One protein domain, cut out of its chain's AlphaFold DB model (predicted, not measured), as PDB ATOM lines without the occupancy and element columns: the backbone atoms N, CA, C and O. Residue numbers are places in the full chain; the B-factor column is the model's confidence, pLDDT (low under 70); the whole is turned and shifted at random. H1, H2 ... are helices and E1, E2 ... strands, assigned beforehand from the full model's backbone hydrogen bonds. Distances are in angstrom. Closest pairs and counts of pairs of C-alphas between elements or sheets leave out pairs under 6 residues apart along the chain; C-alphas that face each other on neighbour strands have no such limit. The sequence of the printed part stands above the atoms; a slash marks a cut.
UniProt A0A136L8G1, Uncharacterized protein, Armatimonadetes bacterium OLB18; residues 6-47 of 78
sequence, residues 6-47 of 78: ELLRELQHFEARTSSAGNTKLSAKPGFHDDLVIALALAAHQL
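AT A GLANCE: This is residues 6 to 47 of the 78 residues of an uncharacterized protein of Armatimonadetes bacterium OLB18 (UniProt A0A136L8G1). The model is a flat, open L: helix H1 and the strand hairpin E1 and E2 follow one another along one arm, and helix H2 makes the other arm, its first part meeting H1 and its far end sticking out with residues 41 to 47. The printed part has 42 residues with two named helices and two named strands, in the order H1, E1, E2, H2; the two strands form an antiparallel sheet, and the class is mixed, helices and strands. The whole is loose, with a radius of gyration of the C-alphas of 11.5 A, and spans 32 by 26 by 12 A.

IN THESE COORDINATES: H1, residues 6 to 13, begins at C-alpha 6 (-11.144, 39.983, 49.969) and is 11.0 A long. E1, residues 14 to 18, measures 13.5 A, and E2, residues 24 to 28, 13.2 A. H2, residues 35 to 45, is 15.1 A long and ends at C-alpha 45 (-10.291, 60.123, 45.002).

HOW THE PARTS SIT: H1 and H2 touch, about perpendicular at 89 degrees; their closest C-alphas, of Leu 7 and Leu 36, are 5.8 A apart. E1 and E2 are a hairpin, antiparallel at 151 degrees, with N 17 and O 25 at 2.8 A and N 25 and O 17 at 2.9 A, within hydrogen-bond range. The closest C-alphas of H1 and E2, His 13 and Ala 28, are 5.5 A apart. The closest of E1 and H2, Phe 14 and Val 37, are 7.9 A apart. In H1 and H2 every O i to N i+4 pair is within hydrogen-bond range.

THE WHOLE: The two C-alphas farthest apart, of Ser 20 and Leu 47, are 33.7 A apart. The printed part has no cut. The links H1 to E1 and E1 to E2 are tight, and E2 to H2 is short. The mean pLDDT of the printed part is 92.2, and no printed residue is under 70.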
ATOM      1  N   GLU A   6      -9.817  39.772  50.555       93.38
ATOM      2  CA  GLU A   6     -11.144  39.983  49.969       93.38
ATOM      3  C   GLU A   6     -11.109  41.150  48.978       93.38
ATOM      4  O   GLU A   6     -11.559  41.013  47.839       93.38
ATOM      5  N   LEU A   7     -10.437  42.246  49.346       92.81
ATOM      6  CA  LEU A   7     -10.162  43.352  48.430       92.81
ATOM      7  C   LEU A   7      -9.408  42.885  47.172       92.81
ATOM      8  O   LEU A   7      -9.748  43.292  46.059       92.81
ATOM      9  N   LEU A   8      -8.392  42.028  47.321       94.31
ATOM     10  CA  LEU A   8      -7.660  41.476  46.175       94.31
ATOM     11  C   LEU A   8      -8.565  40.643  45.261       94.31
ATOM     12  O   LEU A   8      -8.473  40.756  44.036       94.31
ATOM     13  N   ARG A   9      -9.446  39.828  45.847       94.12
ATOM     14  CA  ARG A   9     -10.412  39.006  45.112       94.12
ATOM     15  C   ARG A   9     -11.376  39.874  44.306       94.12
ATOM     16  O   ARG A   9     -11.593  39.601  43.128       94.12
ATOM     17  N   GLU A  10     -11.929  40.926  44.901       94.69
ATOM     18  CA  GLU A  10     -12.827  41.846  44.193       94.69
ATOM     19  C   GLU A  10     -12.113  42.598  43.067       94.69
ATOM     20  O   GLU A  10     -12.618  42.648  41.944       94.69
ATOM     21  N   LEU A  11     -10.902  43.108  43.323       94.50
ATOM     22  CA  LEU A  11     -10.084  43.778  42.307       94.50
ATOM     23  C   LEU A  11      -9.789  42.868  41.109       94.50
ATOM     24  O   LEU A  11      -9.825  43.329  39.970       94.50
ATOM     25  N   GLN A  12      -9.531  41.580  41.346       94.56
ATOM     26  CA  GLN A  12      -9.274  40.609  40.281       94.56
ATOM     27  C   GLN A  12     -10.490  40.389  39.365       94.56
ATOM     28  O   GLN A  12     -10.322  40.001  38.208       94.56
ATOM     29  N   HIS A  13     -11.707  40.635  39.856       94.56
ATOM     30  CA  HIS A  13     -12.954  40.425  39.115       94.56
ATOM     31  C   HIS A  13     -13.641  41.722  38.664       94.56
ATOM     32  O   HIS A  13     -14.725  41.660  38.073       94.56
ATOM     33  N   PHE A  14     -13.025  42.879  38.914       94.94
ATOM     34  CA  PHE A  14     -13.524  44.186  38.501       94.94
ATOM     35  C   PHE A  14     -13.015  44.543  37.098       94.94
ATOM     36  O   PHE A  14     -11.833  44.805  36.890       94.94
ATOM     37  N   GLU A  15     -13.914  44.553  36.112       93.88
ATOM     38  CA  GLU A  15     -13.553  44.624  34.692       93.88
ATOM     39  C   GLU A  15     -14.262  45.768  33.954       93.88
ATOM     40  O   GLU A  15     -15.343  46.231  34.328       93.88
ATOM     41  N   ALA A  16     -13.660  46.193  32.840       92.69
ATOM     42  CA  ALA A  16     -14.260  47.131  31.903       92.69
ATOM     43  C   ALA A  16     -15.079  46.396  30.835       92.69
ATOM     44  O   ALA A  16     -14.584  45.496  30.160       92.69
ATOM     45  N   ARG A  17     -16.324  46.823  30.630       89.31
ATOM     46  CA  ARG A  17     -17.194  46.356  29.548       89.31
ATOM     47  C   ARG A  17     -17.560  47.518  28.639       89.31
ATOM     48  O   ARG A  17     -18.223  48.467  29.061       89.31
ATOM     49  N   THR A  18     -17.149  47.421  27.383       91.12
ATOM     50  CA  THR A  18     -17.514  48.385  26.343       91.12
ATOM     51  C   THR A  18     -18.889  48.038  25.789       91.12
ATOM     52  O   THR A  18     -19.137  46.903  25.384       91.12
ATOM     53  N   SER A  19     -19.804  49.003  25.791       86.75
ATOM     54  CA  SER A  19     -21.127  48.848  25.193       86.75
ATOM     55  C   SER A  19     -21.078  49.046  23.677       86.75
ATOM     56  O   SER A  19     -20.155  49.661  23.142       86.75
ATOM     57  N   SER A  20     -22.112  48.578  22.974       86.69
ATOM     58  CA  SER A  20     -22.282  48.797  21.529       86.69
ATOM     59  C   SER A  20     -22.360  50.279  21.142       86.69
ATOM     60  O   SER A  20     -22.059  50.630  20.008       86.69
ATOM     61  N   ALA A  21     -22.719  51.153  22.087       89.31
ATOM     62  CA  ALA A  21     -22.730  52.604  21.919       89.31
ATOM     63  C   ALA A  21     -21.348  53.259  22.130       89.31
ATOM     64  O   ALA A  21     -21.242  54.481  22.088       89.31
ATOM     65  N   GLY A  22     -20.295  52.476  22.396       90.50
ATOM     66  CA  GLY A  22     -18.926  52.961  22.605       90.50
ATOM     67  C   GLY A  22     -18.612  53.427  24.032       90.50
ATOM     68  O   GLY A  22     -17.477  53.804  24.316       90.50
ATOM     69  N   ASN A  23     -19.574  53.370  24.957       93.06
ATOM     70  CA  ASN A  23     -19.352  53.747  26.355       93.06
ATOM     71  C   ASN A  23     -18.697  52.597  27.129       93.06
ATOM     72  O   ASN A  23     -19.115  51.448  27.002       93.06
ATOM     73  N   THR A  24     -17.717  52.905  27.980       92.19
ATOM     74  CA  THR A  24     -17.079  51.911  28.858       92.19
ATOM     75  C   THR A  24     -17.715  51.957  30.240       92.19
ATOM     76  O   THR A  24     -17.726  53.006  30.882       92.19
ATOM     77  N   LYS A  25     -18.231  50.821  30.711       91.56
ATOM     78  CA  LYS A  25     -18.719  50.654  32.081       91.56
ATOM     79  C   LYS A  25     -17.742  49.782  32.859       91.56
ATOM     80  O   LYS A  25     -17.360  48.721  32.378       91.56
ATOM     81  N   LEU A  26     -17.360  50.222  34.052       92.88
ATOM     82  CA  LEU A  26     -16.577  49.429  34.995       92.88
ATOM     83  C   LEU A  26     -17.533  48.748  35.975       92.88
ATOM     84  O   LEU A  26     -18.444  49.403  36.485       92.88
ATOM     85  N   SER A  27     -17.371  47.447  36.192       92.06
ATOM     86  CA  SER A  27     -18.190  46.687  37.144       92.06
ATOM     87  C   SER A  27     -17.551  45.345  37.478       92.06
ATOM     88  O   SER A  27     -16.875  44.762  36.625       92.06
ATOM     89  N   ALA A  28     -17.859  44.796  38.653       91.94
ATOM     90  CA  ALA A  28     -17.549  43.401  38.941       91.94
ATOM     91  C   ALA A  28     -18.273  42.437  37.987       91.94
ATOM     92  O   ALA A  28     -19.369  42.698  37.471       91.94
ATOM     93  N   LYS A  29     -17.646  41.285  37.747       91.00
ATOM     94  CA  LYS A  29     -18.280  40.158  37.060       91.00
ATOM     95  C   LYS A  29     -19.531  39.699  37.840       91.00
ATOM     96  O   LYS A  29     -19.520  39.728  39.067       91.00
ATOM     97  N   PRO A  30     -20.603  39.228  37.168       86.50
ATOM     98  CA  PRO A  30     -21.777  38.705  37.866       86.50
ATOM     99  C   PRO A  30     -21.406  37.639  38.904       86.50
ATOM    100  O   PRO A  30     -20.656  36.714  38.588       86.50
ATOM    101  N   GLY A  31     -21.942  37.774  40.120       89.25
ATOM    102  CA  GLY A  31     -21.637  36.896  41.256       89.25
ATOM    103  C   GLY A  31     -20.455  37.346  42.121       89.25
ATOM    104  O   GLY A  31     -20.121  36.653  43.077       89.25
ATOM    105  N   PHE A  32     -19.839  38.488  41.809       91.12
ATOM    106  CA  PHE A  32     -18.778  39.098  42.605       91.12
ATOM    107  C   PHE A  32     -19.214  40.454  43.150       91.12
ATOM    108  O   PHE A  32     -20.053  41.133  42.557       91.12
ATOM    109  N   HIS A  33     -18.632  40.812  44.287       93.62
ATOM    110  CA  HIS A  33     -18.819  42.097  44.937       93.62
ATOM    111  C   HIS A  33     -17.816  43.127  44.399       93.62
ATOM    112  O   HIS A  33     -16.783  42.758  43.832       93.62
ATOM    113  N   ASP A  34     -18.162  44.404  44.523       93.75
ATOM    114  CA  ASP A  34     -17.309  45.545  44.188       93.75
ATOM    115  C   ASP A  34     -17.307  46.634  45.271       93.75
ATOM    116  O   ASP A  34     -16.764  47.716  45.054       93.75
ATOM    117  N   ASP A  35     -17.897  46.393  46.439       94.75
ATOM    118  CA  ASP A  35     -18.038  47.392  47.492       94.75
ATOM    119  C   ASP A  35     -16.690  47.816  48.084       94.75
ATOM    120  O   ASP A  35     -16.482  49.018  48.288       94.75
ATOM    121  N   LEU A  36     -15.738  46.895  48.272       94.88
ATOM    122  CA  LEU A  36     -14.394  47.254  48.736       94.88
ATOM    123  C   LEU A  36     -13.625  48.021  47.657       94.88
ATOM    124  O   LEU A  36     -12.911  48.980  47.966       94.88
ATOM    125  N   VAL A  37     -13.809  47.659  46.385       94.44
ATOM    126  CA  VAL A  37     -13.211  48.375  45.245       94.44
ATOM    127  C   VAL A  37     -13.746  49.803  45.155       94.44
ATOM    128  O   VAL A  37     -12.970  50.747  44.983       94.44
ATOM    129  N   ILE A  38     -15.059  49.988  45.305       95.00
ATOM    130  CA  ILE A  38     -15.692  51.308  45.284       95.00
ATOM    131  C   ILE A  38     -15.272  52.132  46.506       95.00
ATOM    132  O   ILE A  38     -14.911  53.300  46.350       95.00
ATOM    133  N   ALA A  39     -15.246  51.541  47.704       95.44
ATOM    134  CA  ALA A  39     -14.765  52.213  48.910       95.44
ATOM    135  C   ALA A  39     -13.307  52.680  48.752       95.44
ATOM    136  O   ALA A  39     -12.986  53.835  49.049       95.44
ATOM    137  N   LEU A  40     -12.441  51.821  48.205       93.38
ATOM    138  CA  LEU A  40     -11.055  52.156  47.891       93.38
ATOM    139  C   LEU A  40     -10.964  53.288  46.860       93.38
ATOM    140  O   LEU A  40     -10.174  54.215  47.038       93.38
ATOM    141  N   ALA A  41     -11.769  53.243  45.798       93.44
ATOM    142  CA  ALA A  41     -11.782  54.276  44.767       93.44
ATOM    143  C   ALA A  41     -12.192  55.644  45.334       93.44
ATOM    144  O   ALA A  41     -11.569  56.654  45.006       93.44
ATOM    145  N   LEU A  42     -13.194  55.681  46.217       94.81
ATOM    146  CA  LEU A  42     -13.623  56.902  46.902       94.81
ATOM    147  C   LEU A  42     -12.533  57.439  47.835       94.81
ATOM    148  O   LEU A  42     -12.248  58.635  47.813       94.81
ATOM    149  N   ALA A  43     -11.872  56.568  48.602       92.50
ATOM    150  CA  ALA A  43     -10.742  56.963  49.438       92.50
ATOM    151  C   ALA A  43      -9.584  57.533  48.599       92.50
ATOM    152  O   ALA A  43      -9.057  58.602  48.907       92.50
ATOM    153  N   ALA A  44      -9.229  56.865  47.497       90.62
ATOM    154  CA  ALA A  44      -8.182  57.310  46.582       90.62
ATOM    155  C   ALA A  44      -8.536  58.626  45.873       90.62
ATOM    156  O   ALA A  44      -7.646  59.426  45.591       90.62
ATOM    157  N   HIS A  45      -9.822  58.877  45.610       90.12
ATOM    158  CA  HIS A  45     -10.291  60.123  45.002       90.12
ATOM    159  C   HIS A  45     -10.002  61.353  45.872       90.12
ATOM    160  O   HIS A  45      -9.730  62.430  45.344       90.12
ATOM    161  N   GLN A  46     -10.022  61.180  47.196       90.38
ATOM    162  CA  GLN A  46      -9.746  62.245  48.159       90.38
ATOM    163  C   GLN A  46      -8.249  62.506  48.353       90.38
ATOM    164  O   GLN A  46      -7.879  63.520  48.950       90.38
ATOM    165  N   LEU A  47      -7.378  61.614  47.876       85.12
ATOM    166  CA  LEU A  47      -5.942  61.820  47.994       85.12
ATOM    167  C   LEU A  47      -5.512  62.999  47.107       85.12
ATOM    168  O   LEU A  47      -5.951  63.105  45.955       85.12
TER     169      LEU A  47